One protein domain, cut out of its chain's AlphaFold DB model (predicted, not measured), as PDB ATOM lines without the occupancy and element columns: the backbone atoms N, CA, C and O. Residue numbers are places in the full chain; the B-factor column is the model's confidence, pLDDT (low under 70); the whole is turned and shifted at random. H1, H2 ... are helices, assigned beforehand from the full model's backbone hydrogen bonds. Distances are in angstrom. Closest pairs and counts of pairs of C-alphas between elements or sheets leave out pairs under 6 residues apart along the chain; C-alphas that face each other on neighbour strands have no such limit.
ATOM      1  N   ASP A  86      34.913  93.927  64.033       61.84
ATOM      2  CA  ASP A  86      35.597  94.949  64.802       61.84
ATOM      3  C   ASP A  86      37.050  95.028  64.340       61.84
ATOM      4  O   ASP A  86      37.857  94.127  64.566       61.84
ATOM      5  N   ARG A  87      37.390  96.126  63.660       58.22
ATOM      6  CA  ARG A  87      38.747  96.346  63.151       58.22
ATOM      7  C   ARG A  87      39.785  96.405  64.271       58.22
ATOM      8  O   ARG A  87      40.958  96.202  63.990       58.22
ATOM      9  N   GLN A  88      39.358  96.697  65.502       57.56
ATOM     10  CA  GLN A  88      40.220  96.750  66.683       57.56
ATOM     11  C   GLN A  88      40.362  95.397  67.397       57.56
ATOM     12  O   GLN A  88      41.213  95.277  68.270       57.56
ATOM     13  N   ALA A  89      39.567  94.390  67.021       60.62
ATOM     14  CA  ALA A  89      39.656  93.016  67.530       60.62
ATOM     15  C   ALA A  89      40.045  92.015  66.426       60.62
ATOM     16  O   ALA A  89      39.834  90.807  66.558       60.62
ATOM     17  N   LEU A  90      40.580  92.515  65.306       60.72
ATOM     18  CA  LEU A  90      41.166  91.669  64.277       60.72
ATOM     19  C   LEU A  90      42.456  91.086  64.840       60.72
ATOM     20  O   LEU A  90      43.453  91.792  64.912       60.72
ATOM     21  N   HIS A  91      42.408  89.806  65.199       65.62
ATOM     22  CA  HIS A  91      43.594  89.009  65.462       65.62
ATOM     23  C   HIS A  91      44.011  88.284  64.181       65.62
ATOM     24  O   HIS A  91      43.478  87.198  63.913       65.62
ATOM     25  N   PRO A  92      44.857  88.874  63.314       69.62
ATOM     26  CA  PRO A  92      45.344  88.183  62.134       69.62
ATOM     27  C   PRO A  92      45.976  86.845  62.535       69.62
ATOM     28  O   PRO A  92      46.930  86.777  63.298       69.62
ATOM     29  N   SER A  93      45.438  85.744  62.020       67.25
ATOM     30  CA  SER A  93      46.109  84.450  62.116       67.25
ATOM     31  C   SER A  93      47.205  84.357  61.048       67.25
ATOM     32  O   SER A  93      47.044  84.955  59.977       67.25
ATOM     33  N   PRO A  94      48.265  83.559  61.265       69.31
ATOM     34  CA  PRO A  94      49.249  83.275  60.225       69.31
ATOM     35  C   PRO A  94      48.575  82.778  58.933       69.31
ATOM     36  O   PRO A  94      47.600  82.019  58.974       69.31
ATOM     37  N   ALA A  95      49.055  83.243  57.776       70.06
ATOM     38  CA  ALA A  95      48.523  82.831  56.477       70.06
ATOM     39  C   ALA A  95      48.776  81.332  56.228       70.06
ATOM     40  O   ALA A  95      49.750  80.779  56.718       70.06
ATOM     41  N   GLU A  96      47.978  80.671  55.380       65.88
ATOM     42  CA  GLU A  96      48.189  79.240  55.054       65.88
ATOM     43  C   GLU A  96      49.600  78.939  54.499       65.88
ATOM     44  O   GLU A  96      50.068  77.801  54.543       65.88
ATOM     45  N   THR A  97      50.282  79.959  53.971       65.06
ATOM     46  CA  THR A  97      51.648  79.885  53.440       65.06
ATOM     47  C   THR A  97      52.732  80.323  54.421       65.06
ATOM     48  O   THR A  97      53.904  80.240  54.073       65.06
ATOM     49  N   ALA A  98      52.380  80.829  55.602       67.75
ATOM     50  CA  ALA A  98      53.315  81.372  56.577       67.75
ATOM     51  C   ALA A  98      53.057  80.737  57.944       67.75
ATOM     52  O   ALA A  98      51.997  80.914  58.533       67.75
ATOM     53  N   GLN A  99      54.035  79.989  58.447       66.81
ATOM     54  CA  GLN A  99      53.940  79.350  59.759       66.81
ATOM     55  C   GLN A  99      54.197  80.335  60.917       66.81
ATOM     56  O   GLN A  99      53.729  80.099  62.026       66.81
ATOM     57  N   PHE A 100      54.897  81.444  60.647       67.94
ATOM     58  CA  PHE A 100      55.351  82.438  61.625       67.94
ATOM     59  C   PHE A 100      55.232  83.858  61.052       67.94
ATOM     60  O   PHE A 100      55.155  84.018  59.828       67.94
ATOM     61  N   GLY A 101      55.269  84.872  61.924       65.88
ATOM     62  CA  GLY A 101      55.470  86.268  61.518       65.88
ATOM     63  C   GLY A 101      54.200  87.116  61.463       65.88
ATOM     64  O   GLY A 101      54.072  87.968  60.584       65.88
ATOM     65  N   THR A 102      53.243  86.883  62.363       72.19
ATOM     66  CA  THR A 102      52.100  87.794  62.496       72.19
ATOM     67  C   THR A 102      52.463  88.982  63.391       72.19
ATOM     68  O   THR A 102      53.042  88.789  64.456       72.19
ATOM     69  N   ASP A 103      52.055  90.192  63.001       74.44
ATOM     70  CA  ASP A 103      52.187  91.425  63.798       74.44
ATOM     71  C   ASP A 103      51.658  91.256  65.237       74.44
ATOM     72  O   ASP A 103      52.305  91.649  66.202       74.44
ATOM     73  N   ASP A 104      50.548  90.534  65.403       76.75
ATOM     74  CA  ASP A 104      49.985  90.202  66.714       76.75
ATOM     75  C   ASP A 104      50.899  89.366  67.611       76.75
ATOM     76  O   ASP A 104      50.822  89.497  68.829       76.75
ATOM     77  N   GLN A 105      51.720  88.478  67.042       76.62
ATOM     78  CA  GLN A 105      52.661  87.666  67.823       76.62
ATOM     79  C   GLN A 105      53.782  88.555  68.364       76.62
ATOM     80  O   GLN A 105      54.112  88.481  69.541       76.62
ATOM     81  N   VAL A 106      54.288  89.471  67.533       77.31
ATOM     82  CA  VAL A 106      55.286  90.474  67.938       77.31
ATOM     83  C   VAL A 106      54.717  91.382  69.037       77.31
ATOM     84  O   VAL A 106      55.375  91.664  70.039       77.31
ATOM     85  N   ALA A 107      53.460  91.803  68.882       77.38
ATOM     86  CA  ALA A 107      52.776  92.678  69.828       77.38
ATOM     87  C   ALA A 107      52.382  91.994  71.152       77.38
ATOM     88  O   ALA A 107      51.982  92.684  72.085       77.38
ATOM     89  N   GLN A 108      52.470  90.664  71.265       78.00
ATOM     90  CA  GLN A 108      52.195  89.943  72.516       78.00
ATOM     91  C   GLN A 108      53.388  89.922  73.474       78.00
ATOM     92  O   GLN A 108      53.197  89.663  74.665       78.00
ATOM     93  N   HIS A 109      54.594  90.226  72.993       80.75
ATOM     94  CA  HIS A 109      55.780  90.231  73.834       80.75
ATOM     95  C   HIS A 109      55.803  91.461  74.769       80.75
ATOM     96  O   HIS A 109      55.634  92.595  74.313       80.75
ATOM     97  N   PRO A 110      56.009  91.283  76.091       80.25
ATOM     98  CA  PRO A 110      56.108  92.368  77.067       80.25
ATOM     99  C   PRO A 110      57.277  93.315  76.779       80.25
ATOM    100  O   PRO A 110      57.189  94.498  77.108       80.25
ATOM    101  N   SER A 111      58.339  92.816  76.143       79.88
ATOM    102  CA  SER A 111      59.494  93.603  75.703       79.88
ATOM    103  C   SER A 111      59.116  94.722  74.722       79.88
ATOM    104  O   SER A 111      59.703  95.800  74.785       79.88
ATOM    105  N   SER A 112      58.062  94.538  73.921       78.94
ATOM    106  CA  SER A 112      57.531  95.545  72.987       78.94
ATOM    107  C   SER A 112      56.930  96.783  73.672       78.94
ATOM    108  O   SER A 112      56.741  97.813  73.025       78.94
ATOM    109  N   PHE A 113      56.609  96.711  74.972       80.50
ATOM    110  CA  PHE A 113      55.983  97.808  75.721       80.50
ATOM    111  C   PHE A 113      56.865  98.384  76.834       80.50
ATOM    112  O   PHE A 113      56.374  99.191  77.629       80.50
ATOM    113  N   ASP A 114      58.141  97.999  76.920       82.81
ATOM    114  CA  ASP A 114      59.041  98.506  77.957       82.81
ATOM    115  C   ASP A 114      59.631  99.878  77.560       82.81
ATOM    116  O   ASP A 114      60.493  99.959  76.686       82.81
ATOM    117  N   PRO A 115      59.237 100.987  78.219       81.81
ATOM    118  CA  PRO A 115      59.748 102.317  77.890       81.81
ATOM    119  C   PRO A 115      61.224 102.517  78.271       81.81
ATOM    120  O   PRO A 115      61.797 103.561  77.952       81.81
ATOM    121  N   SER A 116      61.840 101.581  79.000       84.50
ATOM    122  CA  SER A 116      63.255 101.650  79.379       84.50
ATOM    123  C   SER A 116      64.200 101.156  78.276       84.50
ATOM    124  O   SER A 116      65.394 101.473  78.296       84.50
ATOM    125  N   ILE A 117      63.664 100.443  77.283       79.50
ATOM    126  CA  ILE A 117      64.397  99.895  76.147       79.50
ATOM    127  C   ILE A 117      63.910 100.642  74.907       79.50
ATOM    128  O   ILE A 117      62.874 100.331  74.345       79.50
ATOM    129  N   THR A 118      64.639 101.689  74.524       80.00
ATOM    130  CA  THR A 118      64.276 102.574  73.397       80.00
ATOM    131  C   THR A 118      65.264 102.504  72.236       80.00
ATOM    132  O   THR A 118      65.189 103.286  71.288       80.00
ATOM    133  N   ALA A 119      66.264 101.628  72.353       86.06
ATOM    134  CA  ALA A 119      67.263 101.422  71.321       86.06
ATOM    135  C   ALA A 119      66.870 100.180  70.514       86.06
ATOM    136  O   ALA A 119      66.798  99.101  71.109       86.06
ATOM    137  N   PRO A 120      66.716 100.286  69.182       78.62
ATOM    138  CA  PRO A 120      66.193  99.195  68.362       78.62
ATOM    139  C   PRO A 120      67.043  97.926  68.496       78.62
ATOM    140  O   PRO A 120      66.521  96.838  68.683       78.62
ATOM    141  N   GLU A 121      68.370  98.064  68.511       82.00
ATOM    142  CA  GLU A 121      69.309  96.946  68.689       82.00
ATOM    143  C   GLU A 121      69.105  96.194  70.014       82.00
ATOM    144  O   GLU A 121      69.327  94.988  70.079       82.00
ATOM    145  N   ARG A 122      68.686  96.893  71.075       83.19
ATOM    146  CA  ARG A 122      68.428  96.280  72.384       83.19
ATOM    147  C   ARG A 122      67.065  95.606  72.437       83.19
ATOM    148  O   ARG A 122      66.960  94.565  73.071       83.19
ATOM    149  N   GLU A 123      66.063  96.171  71.771       80.88
ATOM    150  CA  GLU A 123      64.724  95.579  71.665       80.88
ATOM    151  C   GLU A 123      64.801  94.196  71.004       80.88
ATOM    152  O   GLU A 123      64.275  93.233  71.554       80.88
ATOM    153  N   PHE A 124      65.565  94.061  69.911       80.50
ATOM    154  CA  PHE A 124      65.786  92.767  69.251       80.50
ATOM    155  C   PHE A 124      66.476  91.738  70.153       80.50
ATOM    156  O   PHE A 124      66.073  90.581  70.176       80.50
ATOM    157  N   LEU A 125      67.508  92.138  70.902       84.44
ATOM    158  CA  LEU A 125      68.229  91.218  71.788       84.44
ATOM    159  C   LEU A 125      67.348  90.714  72.932       84.44
ATOM    160  O   LEU A 125      67.405  89.542  73.288       84.44
ATOM    161  N   VAL A 126      66.530  91.599  73.499       85.69
ATOM    162  CA  VAL A 126      65.622  91.256  74.597       85.69
ATOM    163  C   VAL A 126      64.515  90.332  74.096       85.69
ATOM    164  O   VAL A 126      64.199  89.350  74.763       85.69
ATOM    165  N   LEU A 127      63.971  90.613  72.910       83.00
ATOM    166  CA  LEU A 127      62.982  89.760  72.264       83.00
ATOM    167  C   LEU A 127      63.551  88.365  71.960       83.00
ATOM    168  O   LEU A 127      62.925  87.366  72.297       83.00
ATOM    169  N   ASP A 128      64.760  88.282  71.400       84.00
ATOM    170  CA  ASP A 128      65.419  87.006  71.091       84.00
ATOM    171  C   ASP A 128      65.706  86.193  72.368       84.00
ATOM    172  O   ASP A 128      65.464  84.985  72.425       84.00
ATOM    173  N   GLU A 129      66.143  86.851  73.447       85.06
ATOM    174  CA  GLU A 129      66.305  86.214  74.757       85.06
ATOM    175  C   GLU A 129      64.976  85.688  75.319       85.06
ATOM    176  O   GLU A 129      64.931  84.579  75.861       85.06
ATOM    177  N   GLU A 130      63.893  86.446  75.163       83.38
ATOM    178  CA  GLU A 130      62.551  86.073  75.603       83.38
ATOM    179  C   GLU A 130      62.009  84.870  74.813       83.38
ATOM    180  O   GLU A 130      61.581  83.875  75.407       83.38
ATOM    181  N   CYS A 131      62.117  84.910  73.484       81.19
ATOM    182  CA  CYS A 131      61.769  83.814  72.582       81.19
ATOM    183  C   CYS A 131      62.578  82.551  72.903       81.19
ATOM    184  O   CYS A 131      62.020  81.454  72.999       81.19
ATOM    185  N   ARG A 132      63.880  82.697  73.189       82.44
ATOM    186  CA  ARG A 132      64.749  81.581  73.587       82.44
ATOM    187  C   ARG A 132      64.313  80.931  74.900       82.44
ATOM    188  O   ARG A 132      64.439  79.715  75.040       82.44
ATOM    189  N   VAL A 133      63.817  81.713  75.861       82.50
ATOM    190  CA  VAL A 133      63.263  81.195  77.126       82.50
ATOM    191  C   VAL A 133      61.894  80.541  76.903       82.50
ATOM    192  O   VAL A 133      61.622  79.497  77.498       82.50
ATOM    193  N   GLY A 134      61.062  81.114  76.032       74.06
ATOM    194  CA  GLY A 134      59.748  80.578  75.658       74.06
ATOM    195  C   GLY A 134      59.799  79.345  74.748       74.06
ATOM    196  O   GLY A 134      58.810  78.623  74.641       74.06
ATOM    197  N   GLY A 135      60.948  79.071  74.121       73.38
ATOM    198  CA  GLY A 135      61.094  78.016  73.116       73.38
ATOM    199  C   GLY A 135      60.379  78.333  71.797       73.38
ATOM    200  O   GLY A 135      60.145  77.425  71.000       73.38
ATOM    201  N   GLU A 136      60.024  79.599  71.579       73.31
ATOM    202  CA  GLU A 136      59.388  80.095  70.361       73.31
ATOM    203  C   GLU A 136      60.444  80.732  69.450       73.31
ATOM    204  O   GLU A 136      61.487  81.193  69.910       73.31
ATOM    205  N   ALA A 137      60.221  80.689  68.137       74.44
ATOM    206  CA  ALA A 137      61.118  81.322  67.177       74.44
ATOM    207  C   ALA A 137      60.743  82.796  67.029       74.44
ATOM    208  O   ALA A 137      59.555  83.096  66.913       74.44
ATOM    209  N   ASP A 138      61.737  83.686  66.976       75.69
ATOM    210  CA  ASP A 138      61.488  85.115  66.786       75.69
ATOM    211  C   ASP A 138      60.710  85.351  65.470       75.69
ATOM    212  O   ASP A 138      61.228  85.060  64.376       75.69
ATOM    213  N   PRO A 139      59.469  85.870  65.545       73.56
ATOM    214  CA  PRO A 139      58.652  86.151  64.372       73.56
ATOM    215  C   PRO A 139      59.271  87.206  63.440       73.56
ATOM    216  O   PRO A 139      58.945  87.212  62.254       73.56
ATOM    217  N   LEU A 140      60.172  88.071  63.926       74.19
ATOM    218  CA  LEU A 140      60.828  89.106  63.119       74.19
ATOM    219  C   LEU A 140      61.985  88.562  62.270       74.19
ATOM    220  O   LEU A 140      62.259  89.093  61.190       74.19
ATOM    221  N   LEU A 141      62.640  87.482  62.705       72.25
ATOM    222  CA  LEU A 141      63.713  86.831  61.941       72.25
ATOM    223  C   LEU A 141      63.177  85.975  60.788       72.25
ATOM    224  O   LEU A 141      63.892  85.688  59.821       72.25
ATOM    225  N   VAL A 142      61.911  85.563  60.869       69.75
ATOM    226  CA  VAL A 142      61.275  84.688  59.888       69.75
ATOM    227  C   VAL A 142      60.314  85.484  59.015       69.75
ATOM    228  O   VAL A 142      59.160  85.713  59.357       69.75
ATOM    229  N   SER A 143      60.767  85.850  57.815       65.25
ATOM    230  CA  SER A 143      59.860  86.436  56.827       65.25
ATOM    231  C   SER A 143      58.976  85.367  56.162       65.25
ATOM    232  O   SER A 143      59.485  84.296  55.816       65.25
ATOM    233  N   PRO A 144      57.704  85.679  55.841       65.88
ATOM    234  CA  PRO A 144      56.828  84.817  55.034       65.88
ATOM    235  C   PRO A 144      57.398  84.431  53.656       65.88
ATOM    236  O   PRO A 144      56.921  83.497  53.013       65.88
ATOM    237  N   ALA A 145      58.391  85.179  53.162       65.00
ATOM    238  CA  ALA A 145      59.043  84.940  51.878       65.00
ATOM    239  C   ALA A 145      60.156  83.879  51.955       65.00
ATOM    240  O   ALA A 145      60.588  83.367  50.915       65.00
ATOM    241  N   ASN A 146      60.623  83.529  53.158       70.94
ATOM    242  CA  ASN A 146      61.663  82.530  53.329       70.94
ATOM    243  C   ASN A 146      61.081  81.118  53.165       70.94
ATOM    244  O   ASN A 146      60.591  80.508  54.110       70.94
ATOM    245  N   ARG A 147      61.179  80.564  51.951       62.91
ATOM    246  CA  ARG A 147      60.668  79.226  51.594       62.91
ATOM    247  C   ARG A 147      61.244  78.072  52.418       62.91
ATOM    248  O   ARG A 147      60.696  76.974  52.347       62.91
ATOM    249  N   GLU A 148      62.354  78.259  53.125       66.19
ATOM    250  CA  GLU A 148      62.926  77.213  53.980       66.19
ATOM    251  C   GLU A 148      62.171  77.074  55.304       66.19
ATOM    252  O   GLU A 148      62.057  75.959  55.810       66.19
ATOM    253  N   VAL A 149      61.586  78.172  55.794       63.66
ATOM    254  CA  VAL A 149      60.882  78.252  57.085       63.66
ATOM    255  C   VAL A 149      59.368  78.391  56.895       63.66
ATOM    256  O   VAL A 149      58.587  77.783  57.611       63.66
ATOM    257  N   SER A 150      58.929  79.105  55.857       60.91
ATOM    258  CA  SER A 150      57.525  79.261  55.449       60.91
ATOM    259  C   SER A 150      57.063  78.140  54.513       60.91
ATOM    260  O   SER A 150      56.296  78.366  53.574       60.91
ATOM    261  N   ARG A 151      57.565  76.910  54.695       61.00
ATOM    262  CA  ARG A 151      57.035  75.777  53.929       61.00
ATOM    263  C   ARG A 151      55.570  75.602  54.302       61.00
ATOM    264  O   ARG A 151      55.210  75.679  55.472       61.00
TER     265      ARG A 151
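This is residues 86 to 151 of the 245 residues of an uncharacterized protein of Aspergillus campestris IBT 28561 (UniProt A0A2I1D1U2). There is little regular structure here: a mostly unnamed chain winds out through two one-turn helices, H1 and H2, and folds back through one longer helix, H3, which packs on H2. Unnamed stretches make both ends, and the last, residues 135 to 151, returns toward residues 97 to 99 of the first. The 66 printed residues hold H1, H2 and H3 in that order, all helix in class, with only 23 residues in named elements. The whole is only just compact, close to loose, with a radius of gyration of the C-alphas of 13.0 A and spans of 36 by 34 by 20 A.

H1, residues 103 to 106, and H2, residues 110 to 113, are close but not clearly touching; their closest C-alphas, of Val 106 and Ser 112, are 7.5 A apart. H3, residues 120 to 134, touches H2 with residues 123 to 127 alone, the closest C-alphas being those of Ser 111 and Leu 127, at 6.2 A. H1 and H3 are apart. Every O i to N i+4 pair in H3 is within hydrogen-bond range; H1 and H2 are too short for such a pair, and each has its 1 O i to N i+3 pair within range.

H1 begins at C-alpha 103 (52.187, 91.425, 63.798) and is 5.3 A long; H2 is 5.6 A. H3, 21.0 A, ends at C-alpha 134 (59.748, 80.578, 75.658).

The farthest C-alphas, of Ser 116 and Arg 151, are 36.8 A apart. The printed part has no cut; the link H1 to H2 is tight, H2 to H3 short. Mean pLDDT of the printed part is 73.7, with 24 residues under 70, among them 86 to 94.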